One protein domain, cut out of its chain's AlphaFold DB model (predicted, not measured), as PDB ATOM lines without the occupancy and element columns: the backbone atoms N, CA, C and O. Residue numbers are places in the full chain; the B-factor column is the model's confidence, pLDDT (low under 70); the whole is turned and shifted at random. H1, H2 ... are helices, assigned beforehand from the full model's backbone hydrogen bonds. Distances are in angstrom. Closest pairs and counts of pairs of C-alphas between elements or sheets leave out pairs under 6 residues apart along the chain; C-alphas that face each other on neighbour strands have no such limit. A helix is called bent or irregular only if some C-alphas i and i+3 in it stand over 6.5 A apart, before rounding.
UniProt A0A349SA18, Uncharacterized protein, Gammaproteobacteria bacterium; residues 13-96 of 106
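This is residues 13 to 96 of the 106 residues of an uncharacterized protein of Gammaproteobacteria bacterium (UniProt A0A349SA18). Picture an open frame: the long helix H3 makes one side, the short H2 sits near its beginning, and H1 stands off alone across a gap. After H3 the backbone loops round at residues 77 to 81, and the unnamed tail folds back alongside H3 towards H2. The printed part has 84 residues with three named helices, in the order H1, H2, H3, and no named strand; its class is all helix. It is only just compact, close to loose, with a radius of gyration of the C-alphas of 13.9 A and spans of 38 by 31 by 19 A.

Start at H1, residues 19 to 31; it is apart from H2, residues 40 to 49, and from H3, residues 58 to 76. H2 and H3 only just touch, with 3 pairs of C-alphas within 8 A, and H3 does so with residues 60 to 63 alone. Look there for the closest C-alphas, those of Leu 42 and Ala 63, 7.5 A apart. Their lines stand at a steep tilt of 49 degrees, opposite ways. In H1 and H2 every O i to N i+4 pair is within hydrogen-bond range; in H3, 13 of 15 are.

Find C-alpha 19 at (144.940, 141.409, 162.361); from there H1 runs 18.8 A to C-alpha 31. H2 begins at C-alpha 40, (148.494, 146.589, 150.160), and measures 14.2 A. H3 runs 26.7 A to C-alpha 76 at (166.246, 164.262, 153.154). It is irregular, with C-alphas 59 and 62 7.2 A apart, and has a kink of 26 degrees near residue 65.

The C-alphas farthest apart, those of Arg 79 and Glu 94, are 39.6 A apart. The printed part has no cut, and both links between helices are short. Residues 77 to 84 have pLDDT under 70.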
ATOM      1  N   VAL A  13     163.003 141.287 156.382       95.75
ATOM      2  CA  VAL A  13     161.758 141.344 157.158       95.75
ATOM      3  C   VAL A  13     162.076 141.134 158.637       95.75
ATOM      4  O   VAL A  13     162.437 140.047 159.049       95.75
ATOM      5  N   VAL A  14     161.922 142.181 159.448       95.25
ATOM      6  CA  VAL A  14     162.180 142.139 160.906       95.25
ATOM      7  C   VAL A  14     160.922 141.909 161.744       95.25
ATOM      8  O   VAL A  14     160.995 141.577 162.920       95.25
ATOM      9  N   ALA A  15     159.750 142.121 161.149       95.69
ATOM     10  CA  ALA A  15     158.456 141.903 161.778       95.69
ATOM     11  C   ALA A  15     157.404 141.712 160.684       95.69
ATOM     12  O   ALA A  15     157.420 142.426 159.676       95.69
ATOM     13  N   LYS A  16     156.481 140.773 160.900       95.50
ATOM     14  CA  LYS A  16     155.270 140.591 160.095       95.50
ATOM     15  C   LYS A  16     154.131 140.109 160.988       95.50
ATOM     16  O   LYS A  16     154.372 139.492 162.021       95.50
ATOM     17  N   GLY A  17     152.896 140.386 160.594       95.25
ATOM     18  CA  GLY A  17     151.716 139.961 161.338       95.25
ATOM     19  C   GLY A  17     150.433 140.273 160.582       95.25
ATOM     20  O   GLY A  17     150.446 141.076 159.651       95.25
ATOM     21  N   ALA A  18     149.345 139.640 161.010       94.75
ATOM     22  CA  ALA A  18     147.984 139.903 160.552       94.75
ATOM     23  C   ALA A  18     147.113 140.379 161.727       94.75
ATOM     24  O   ALA A  18     147.494 140.228 162.895       94.75
ATOM     25  N   ASP A  19     145.967 140.980 161.408       94.88
ATOM     26  CA  ASP A  19     144.940 141.409 162.361       94.88
ATOM     27  C   ASP A  19     145.507 142.221 163.540       94.88
ATOM     28  O   ASP A  19     146.199 143.227 163.356       94.88
ATOM     29  N   LEU A  20     145.254 141.769 164.772       97.12
ATOM     30  CA  LEU A  20     145.714 142.421 165.995       97.12
ATOM     31  C   LEU A  20     147.245 142.512 166.076       97.12
ATOM     32  O   LEU A  20     147.782 143.477 166.616       97.12
ATOM     33  N   THR A  21     147.966 141.538 165.515       96.94
ATOM     34  CA  THR A  21     149.435 141.584 165.485       96.94
ATOM     35  C   THR A  21     149.916 142.696 164.555       96.94
ATOM     36  O   THR A  21     150.808 143.457 164.924       96.94
ATOM     37  N   ALA A  22     149.291 142.855 163.383       96.19
ATOM     38  CA  ALA A  22     149.595 143.959 162.469       96.19
ATOM     39  C   ALA A  22     149.268 145.325 163.089       96.19
ATOM     40  O   ALA A  22     150.002 146.292 162.889       96.19
ATOM     41  N   GLN A  23     148.182 145.412 163.861       97.00
ATOM     42  CA  GLN A  23     147.843 146.618 164.613       97.00
ATOM     43  C   GLN A  23     148.946 146.987 165.612       97.00
ATOM     44  O   GLN A  23     149.456 148.101 165.548       97.00
ATOM     45  N   ARG A  24     149.392 146.040 166.444       97.75
ATOM     46  CA  ARG A  24     150.470 146.274 167.421       97.75
ATOM     47  C   ARG A  24     151.792 146.677 166.771       97.75
ATOM     48  O   ARG A  24     152.505 147.516 167.307       97.75
ATOM     49  N   ILE A  25     152.129 146.099 165.612       96.94
ATOM     50  CA  ILE A  25     153.332 146.487 164.856       96.94
ATOM     51  C   ILE A  25     153.246 147.955 164.419       96.94
ATOM     52  O   ILE A  25     154.240 148.670 164.517       96.94
ATOM     53  N   ARG A  26     152.075 148.411 163.954       95.62
ATOM     54  CA  ARG A  26     151.866 149.810 163.548       95.62
ATOM     55  C   ARG A  26     151.940 150.767 164.732       95.62
ATOM     56  O   ARG A  26     152.664 151.747 164.643       95.62
ATOM     57  N   GLU A  27     151.272 150.439 165.837       97.25
ATOM     58  CA  GLU A  27     151.329 151.222 167.082       97.25
ATOM     59  C   GLU A  27     152.783 151.385 167.550       97.25
ATOM     60  O   GLU A  27     153.255 152.496 167.777       97.25
ATOM     61  N   ARG A  28     153.544 150.285 167.575       97.00
ATOM     62  CA  ARG A  28     154.958 150.321 167.961       97.00
ATOM     63  C   ARG A  28     155.830 151.110 166.982       97.00
ATOM     64  O   ARG A  28     156.776 151.768 167.403       97.00
ATOM     65  N   ALA A  29     155.548 151.034 165.682       94.56
ATOM     66  CA  ALA A  29     156.263 151.809 164.673       94.56
ATOM     67  C   ALA A  29     156.039 153.317 164.861       94.56
ATOM     68  O   ALA A  29     156.996 154.080 164.777       94.56
ATOM     69  N   GLU A  30     154.811 153.736 165.172       94.56
ATOM     70  CA  GLU A  30     154.488 155.135 165.469       94.56
ATOM     71  C   GLU A  30     155.207 155.634 166.730       94.56
ATOM     72  O   GLU A  30     155.810 156.707 166.694       94.56
ATOM     73  N   GLU A  31     155.215 154.842 167.808       96.25
ATOM     74  CA  GLU A  31     155.938 155.159 169.053       96.25
ATOM     75  C   GLU A  31     157.441 155.387 168.827       96.25
ATOM     76  O   GLU A  31     158.039 156.273 169.434       96.25
ATOM     77  N   GLU A  32     158.048 154.598 167.941       95.12
ATOM     78  CA  GLU A  32     159.481 154.641 167.633       95.12
ATOM     79  C   GLU A  32     159.818 155.597 166.469       95.12
ATOM     80  O   GLU A  32     160.967 155.671 166.030       95.12
ATOM     81  N   GLY A  33     158.834 156.332 165.936       90.12
ATOM     82  CA  GLY A  33     159.036 157.269 164.824       90.12
ATOM     83  C   GLY A  33     159.382 156.600 163.487       90.12
ATOM     84  O   GLY A  33     159.964 157.231 162.600       90.12
ATOM     85  N   VAL A  34     159.036 155.324 163.318       91.50
ATOM     86  CA  VAL A  34     159.201 154.576 162.068       91.50
ATOM     87  C   VAL A  34     158.048 154.909 161.121       91.50
ATOM     88  O   VAL A  34     156.877 154.715 161.435       91.50
ATOM     89  N   MET A  35     158.376 155.388 159.919       89.00
ATOM     90  CA  MET A  35     157.378 155.761 158.914       89.00
ATOM     91  C   MET A  35     156.530 154.561 158.467       89.00
ATOM     92  O   MET A  35     157.059 153.520 158.073       89.00
ATOM     93  N   LEU A  36     155.209 154.752 158.430       91.94
ATOM     94  CA  LEU A  36     154.267 153.802 157.844       91.94
ATOM     95  C   LEU A  36     154.049 154.110 156.357       91.94
ATOM     96  O   LEU A  36     153.557 155.178 155.992       91.94
ATOM     97  N   PHE A  37     154.392 153.155 155.491       91.56
ATOM     98  CA  PHE A  37     154.109 153.213 154.058       91.56
ATOM     99  C   PHE A  37     153.078 152.144 153.694       91.56
ATOM    100  O   PHE A  37     153.385 150.954 153.661       91.56
ATOM    101  N   GLU A  38     151.844 152.566 153.434       91.75
ATOM    102  CA  GLU A  38     150.768 151.647 153.068       91.75
ATOM    103  C   GLU A  38     150.859 151.281 151.586       91.75
ATOM    104  O   GLU A  38     150.610 152.124 150.727       91.75
ATOM    105  N   GLU A  39     151.182 150.029 151.276       93.50
ATOM    106  CA  GLU A  39     151.006 149.491 149.929       93.50
ATOM    107  C   GLU A  39     150.464 148.060 149.999       93.50
ATOM    108  O   GLU A  39     151.239 147.128 150.228       93.50
ATOM    109  N   PRO A  40     149.136 147.865 149.862       92.69
ATOM    110  CA  PRO A  40     148.494 146.589 150.160       92.69
ATOM    111  C   PRO A  40     149.032 145.416 149.340       92.69
ATOM    112  O   PRO A  40     149.180 144.320 149.880       92.69
ATOM    113  N   MET A  41     149.333 145.625 148.053       94.00
ATOM    114  CA  MET A  41     149.845 144.555 147.194       94.00
ATOM    115  C   MET A  41     151.255 144.139 147.623       94.00
ATOM    116  O   MET A  41     151.516 142.950 147.802       94.00
ATOM    117  N   LEU A  42     152.145 145.111 147.857       95.25
ATOM    118  CA  LEU A  42     153.520 144.841 148.291       95.25
ATOM    119  C   LEU A  42     153.553 144.227 149.694       95.25
ATOM    120  O   LEU A  42     154.306 143.288 149.932       95.25
ATOM    121  N   ALA A  43     152.718 144.719 150.610       95.38
ATOM    122  CA  ALA A  43     152.621 144.183 151.963       95.38
ATOM    123  C   ALA A  43     152.245 142.694 151.953       95.38
ATOM    124  O   ALA A  43     152.877 141.901 152.650       95.38
ATOM    125  N   ARG A  44     151.272 142.298 151.119       95.75
ATOM    126  CA  ARG A  44     150.897 140.887 150.946       95.75
ATOM    127  C   ARG A  44     152.011 140.071 150.308       95.75
ATOM    128  O   ARG A  44     152.317 138.991 150.804       95.75
ATOM    129  N   ALA A  45     152.652 140.594 149.265       96.56
ATOM    130  CA  ALA A  45     153.776 139.918 148.630       96.56
ATOM    131  C   ALA A  45     154.893 139.616 149.636       96.56
ATOM    132  O   ALA A  45     155.332 138.476 149.740       96.56
ATOM    133  N   LEU A  46     155.285 140.598 150.451       96.12
ATOM    134  CA  LEU A  46     156.268 140.413 151.520       96.12
ATOM    135  C   LEU A  46     155.791 139.400 152.570       96.12
ATOM    136  O   LEU A  46     156.560 138.535 152.980       96.12
ATOM    137  N   PHE A  47     154.522 139.477 152.976       96.31
ATOM    138  CA  PHE A  47     153.946 138.607 154.001       96.31
ATOM    139  C   PHE A  47     153.958 137.122 153.609       96.31
ATOM    140  O   PHE A  47     154.334 136.282 154.430       96.31
ATOM    141  N   PHE A  48     153.572 136.807 152.366       96.50
ATOM    142  CA  PHE A  48     153.437 135.430 151.880       96.50
ATOM    143  C   PHE A  48     154.726 134.830 151.307       96.50
ATOM    144  O   PHE A  48     154.803 133.614 151.155       96.50
ATOM    145  N   THR A  49     155.734 135.646 150.981       96.31
ATOM    146  CA  THR A  49     156.965 135.156 150.327       96.31
ATOM    147  C   THR A  49     158.215 135.234 151.194       96.31
ATOM    148  O   THR A  49     159.244 134.693 150.800       96.31
ATOM    149  N   THR A  50     158.159 135.916 152.344       96.44
ATOM    150  CA  THR A  50     159.335 136.153 153.193       96.44
ATOM    151  C   THR A  50     159.010 135.891 154.665       96.44
ATOM    152  O   THR A  50     158.016 136.387 155.204       96.44
ATOM    153  N   GLU A  51     159.853 135.112 155.343       96.38
ATOM    154  CA  GLU A  51     159.761 134.909 156.792       96.38
ATOM    155  C   GLU A  51     160.482 136.001 157.586       96.38
ATOM    156  O   GLU A  51     161.256 136.792 157.047       96.38
ATOM    157  N   ILE A  52     160.205 136.059 158.889       95.50
ATOM    158  CA  ILE A  52     160.949 136.939 159.795       95.50
ATOM    159  C   ILE A  52     162.429 136.538 159.768       95.50
ATOM    160  O   ILE A  52     162.768 135.359 159.671       95.50
ATOM    161  N   ASP A  53     163.292 137.544 159.812       93.94
ATOM    162  CA  ASP A  53     164.743 137.458 159.700       93.94
ATOM    163  C   ASP A  53     165.250 136.895 158.367       93.94
ATOM    164  O   ASP A  53     166.424 136.540 158.263       93.94
ATOM    165  N   GLN A  54     164.411 136.875 157.328       94.94
ATOM    166  CA  GLN A  54     164.821 136.536 155.969       94.94
ATOM    167  C   GLN A  54     164.880 137.761 155.058       94.94
ATOM    168  O   GLN A  54     164.139 138.741 155.212       94.94
ATOM    169  N   ASP A  55     165.787 137.674 154.093       95.50
ATOM    170  CA  ASP A  55     165.909 138.643 153.018       95.50
ATOM    171  C   ASP A  55     164.753 138.459 152.030       95.50
ATOM    172  O   ASP A  55     164.334 137.334 151.740       95.50
ATOM    173  N   ILE A  56     164.239 139.568 151.501       95.06
ATOM    174  CA  ILE A  56     163.147 139.529 150.525       95.06
ATOM    175  C   ILE A  56     163.586 138.796 149.239       95.06
ATOM    176  O   ILE A  56     164.767 138.802 148.883       95.06
ATOM    177  N   PRO A  57     162.667 138.175 148.485       95.25
ATOM    178  CA  PRO A  57     163.006 137.552 147.213       95.25
ATOM    179  C   PRO A  57     163.333 138.607 146.142       95.25
ATOM    180  O   PRO A  57     162.749 139.691 146.106       95.25
ATOM    181  N   ARG A  58     164.234 138.259 145.210       94.25
ATOM    182  CA  ARG A  58     164.702 139.170 144.142       94.25
ATOM    183  C   ARG A  58     163.588 139.862 143.343       94.25
ATOM    184  O   ARG A  58     163.753 141.046 143.070       94.25
ATOM    185  N   PRO A  59     162.466 139.205 142.987       95.38
ATOM    186  CA  PRO A  59     161.395 139.869 142.237       95.38
ATOM    187  C   PRO A  59     160.722 141.035 142.983       95.38
ATOM    188  O   PRO A  59     160.013 141.818 142.363       95.38
ATOM    189  N   LEU A  60     160.949 141.182 144.296       95.44
ATOM    190  CA  LEU A  60     160.461 142.314 145.089       95.44
ATOM    191  C   LEU A  60     161.489 143.441 145.251       95.44
ATOM    192  O   LEU A  60     161.159 144.477 145.824       95.44
ATOM    193  N   PHE A  61     162.723 143.273 144.764       93.31
ATOM    194  CA  PHE A  61     163.798 144.246 144.988       93.31
ATOM    195  C   PHE A  61     163.471 145.620 144.409       93.31
ATOM    196  O   PHE A  61     163.663 146.617 145.096       93.31
ATOM    197  N   GLU A  62     162.963 145.679 143.178       92.31
ATOM    198  CA  GLU A  62     162.626 146.943 142.509       92.31
ATOM    199  C   GLU A  62     161.514 147.686 143.257       92.31
ATOM    200  O   GLU A  62     161.691 148.830 143.673       92.31
ATOM    201  N   ALA A  63     160.418 146.983 143.541       93.94
ATOM    202  CA  ALA A  63     159.289 147.506 144.297       93.94
ATOM    203  C   ALA A  63     159.700 148.046 145.677       93.94
ATOM    204  O   ALA A  63     159.285 149.130 146.085       93.94
ATOM    205  N   VAL A  64     160.548 147.309 146.399       93.50
ATOM    206  CA  VAL A  64     161.046 147.729 147.711       93.50
ATOM    207  C   VAL A  64     162.037 148.890 147.593       93.50
ATOM    208  O   VAL A  64     161.995 149.803 148.418       93.50
ATOM    209  N   ALA A  65     162.884 148.915 146.563       91.00
ATOM    210  CA  ALA A  65     163.809 150.016 146.313       91.00
ATOM    211  C   ALA A  65     163.074 151.340 146.054       91.00
ATOM    212  O   ALA A  65     163.494 152.370 146.581       91.00
ATOM    213  N   GLU A  66     161.954 151.325 145.322       90.94
ATOM    214  CA  GLU A  66     161.110 152.512 145.127       90.94
ATOM    215  C   GLU A  66     160.567 153.064 146.452       90.94
ATOM    216  O   GLU A  66     160.598 154.275 146.689       90.94
ATOM    217  N   VAL A  67     160.108 152.178 147.343       91.50
ATOM    218  CA  VAL A  67     159.620 152.563 148.675       91.50
ATOM    219  C   VAL A  67     160.750 153.153 149.513       91.50
ATOM    220  O   VAL A  67     160.589 154.232 150.082       91.50
ATOM    221  N   ILE A  68     161.908 152.489 149.555       89.81
ATOM    222  CA  ILE A  68     163.097 152.974 150.267       89.81
ATOM    223  C   ILE A  68     163.485 154.361 149.747       89.81
ATOM    224  O   ILE A  68     163.616 155.295 150.536       89.81
ATOM    225  N   ALA A  69     163.610 154.528 148.429       88.06
ATOM    226  CA  ALA A  69     163.971 155.798 147.808       88.06
ATOM    227  C   ALA A  69     162.982 156.918 148.166       88.06
ATOM    228  O   ALA A  69     163.402 158.033 148.481       88.06
ATOM    229  N   TYR A  70     161.680 156.620 148.182       88.31
ATOM    230  CA  TYR A  70     160.650 157.568 148.595       88.31
ATOM    231  C   TYR A  70     160.795 157.984 150.066       88.31
ATOM    232  O   TYR A  70     160.801 159.178 150.366       88.31
ATOM    233  N   VAL A  71     160.983 157.024 150.977       85.62
ATOM    234  CA  VAL A  71     161.190 157.296 152.410       85.62
ATOM    235  C   VAL A  71     162.464 158.125 152.632       85.62
ATOM    236  O   VAL A  71     162.439 159.115 153.363       85.62
ATOM    237  N   PHE A  72     163.566 157.793 151.951       84.06
ATOM    238  CA  PHE A  72     164.812 158.565 152.022       84.06
ATOM    239  C   PHE A  72     164.663 159.979 151.470       84.06
ATOM    240  O   PHE A  72     165.205 160.922 152.053       84.06
ATOM    241  N   HIS A  73     163.920 160.149 150.376       82.81
ATOM    242  CA  HIS A  73     163.624 161.463 149.822       82.81
ATOM    243  C   HIS A  73     162.814 162.304 150.816       82.81
ATOM    244  O   HIS A  73     163.188 163.439 151.099       82.81
ATOM    245  N   LEU A  74     161.760 161.751 151.419       80.19
ATOM    246  CA  LEU A  74     160.980 162.468 152.432       80.19
ATOM    247  C   LEU A  74     161.838 162.911 153.627       80.19
ATOM    248  O   LEU A  74     161.745 164.062 154.049       80.19
ATOM    249  N   ASN A  75     162.719 162.035 154.113       75.56
ATOM    250  CA  ASN A  75     163.605 162.347 155.235       75.56
ATOM    251  C   ASN A  75     164.692 163.375 154.869       75.56
ATOM    252  O   ASN A  75     165.082 164.186 155.706       75.56
ATOM    253  N   SER A  76     165.171 163.372 153.620       70.44
ATOM    254  CA  SER A  76     166.246 164.262 153.154       70.44
ATOM    255  C   SER A  76     165.749 165.657 152.757       70.44
ATOM    256  O   SER A  76     166.473 166.640 152.905       70.44
ATOM    257  N   PHE A  77     164.516 165.769 152.254       60.38
ATOM    258  CA  PHE A  77     163.959 167.008 151.697       60.38
ATOM    259  C   PHE A  77     163.045 167.780 152.655       60.38
ATOM    260  O   PHE A  77     162.329 168.678 152.207       60.38
ATOM    261  N   GLY A  78     163.128 167.521 153.966       54.59
ATOM    262  CA  GLY A  78     162.365 168.181 155.039       54.59
ATOM    263  C   GLY A  78     162.463 169.719 155.143       54.59
ATOM    264  O   GLY A  78     162.135 170.274 156.186       54.59
ATOM    265  N   ARG A  79     162.907 170.437 154.103       54.22
ATOM    266  CA  ARG A  79     162.976 171.907 154.043       54.22
ATOM    267  C   ARG A  79     162.524 172.568 152.732       54.22
ATOM    268  O   ARG A  79     162.270 173.764 152.764       54.22
ATOM    269  N   ASN A  80     162.357 171.850 151.615       53.78
ATOM    270  CA  ASN A  80     162.107 172.484 150.305       53.78
ATOM    271  C   ASN A  80     160.816 172.004 149.617       53.78
ATOM    272  O   ASN A  80     160.876 171.516 148.496       53.78
ATOM    273  N   GLY A  81     159.661 172.151 150.280       53.69
ATOM    274  CA  GLY A  81     158.323 172.428 149.705       53.69
ATOM    275  C   GLY A  81     157.740 171.591 148.548       53.69
ATOM    276  O   GLY A  81     156.608 171.847 148.146       53.69
ATOM    277  N   ARG A  82     158.446 170.612 147.979       58.34
ATOM    278  CA  ARG A  82     157.934 169.727 146.932       58.34
ATOM    279  C   ARG A  82     157.389 168.483 147.603       58.34
ATOM    280  O   ARG A  82     158.153 167.668 148.108       58.34
ATOM    281  N   ALA A  83     156.067 168.346 147.597       60.41
ATOM    282  CA  ALA A  83     155.425 167.096 147.964       60.41
ATOM    283  C   ALA A  83     155.959 166.000 147.032       60.41
ATOM    284  O   ALA A  83     155.669 165.998 145.832       60.41
ATOM    285  N   ALA A  84     156.787 165.103 147.565       66.81
ATOM    286  CA  ALA A  84     157.198 163.920 146.835       66.81
ATOM    287  C   ALA A  84     155.933 163.128 146.511       66.81
ATOM    288  O   ALA A  84     155.146 162.795 147.398       66.81
ATOM    289  N   LYS A  85     155.688 162.873 145.229       77.50
ATOM    290  CA  LYS A  85     154.537 162.073 144.822       77.50
ATOM    291  C   LYS A  85     154.799 160.630 145.248       77.50
ATOM    292  O   LYS A  85     155.831 160.077 144.879       77.50
ATOM    293  N   LYS A  86     153.871 160.033 146.003       80.06
ATOM    294  CA  LYS A  86     153.938 158.614 146.379       80.06
ATOM    295  C   LYS A  86     154.151 157.759 145.116       80.06
ATOM    296  O   LYS A  86     153.402 157.956 144.148       80.06
ATOM    297  N   PRO A  87     155.151 156.859 145.091       84.44
ATOM    298  CA  PRO A  87     155.408 156.019 143.930       84.44
ATOM    299  C   PRO A  87     154.237 155.063 143.698       84.44
ATOM    300  O   PRO A  87     153.534 154.669 144.631       84.44
ATOM    301  N   ARG A  88     154.021 154.704 142.431       85.00
ATOM    302  CA  ARG A  88     153.137 153.598 142.063       85.00
ATOM    303  C   ARG A  88     153.996 152.351 141.960       85.00
ATOM    304  O   ARG A  88     154.572 152.107 140.909       85.00
ATOM    305  N   VAL A  89     154.060 151.606 143.056       88.38
ATOM    306  CA  VAL A  89     154.838 150.373 143.131       88.38
ATOM    307  C   VAL A  89     154.221 149.332 142.198       88.38
ATOM    308  O   VAL A  89     153.050 148.979 142.346       88.38
ATOM    309  N   SER A  90     155.002 148.850 141.235       89.00
ATOM    310  CA  SER A  90     154.612 147.746 140.356       89.00
ATOM    311  C   SER A  90     155.140 146.425 140.907       89.00
ATOM    312  O   SER A  90     156.289 146.346 141.337       89.00
ATOM    313  N   LEU A  91     154.310 145.380 140.886       91.69
ATOM    314  CA  LEU A  91     154.713 144.023 141.246       91.69
ATOM    315  C   LEU A  91     154.588 143.101 140.038       91.69
ATOM    316  O   LEU A  91     153.574 143.174 139.332       91.69
ATOM    317  N   PRO A  92     155.559 142.199 139.830       91.69
ATOM    318  CA  PRO A  92     155.432 141.182 138.804       91.69
ATOM    319  C   PRO A  92     154.283 140.224 139.163       91.69
ATOM    320  O   PRO A  92     153.943 140.060 140.340       91.69
ATOM    321  N   ALA A  93     153.639 139.636 138.150       90.12
ATOM    322  CA  ALA A  93     152.397 138.874 138.319       90.12
ATOM    323  C   ALA A  93     152.552 137.717 139.319       90.12
ATOM    324  O   ALA A  93     151.693 137.500 140.168       90.12
ATOM    325  N   GLU A  94     153.704 137.046 139.312       91.50
ATOM    326  CA  GLU A  94     154.021 135.945 140.218       91.50
ATOM    327  C   GLU A  94     154.142 136.345 141.698       91.50
ATOM    328  O   GLU A  94     154.156 135.459 142.556       91.50
ATOM    329  N   MET A  95     154.221 137.650 141.984       94.62
ATOM    330  CA  MET A  95     154.283 138.234 143.325       94.62
ATOM    331  C   MET A  95     152.986 138.943 143.742       94.62
ATOM    332  O   MET A  95     152.951 139.600 144.785       94.62
ATOM    333  N   LYS A  96     151.908 138.839 142.956       94.44
ATOM    334  CA  LYS A  96     150.597 139.392 143.314       94.44
ATOM    335  C   LYS A  96     149.793 138.351 144.091       94.44
ATOM    336  O   LYS A  96     149.456 137.300 143.556       94.44
TER     337      LYS A  96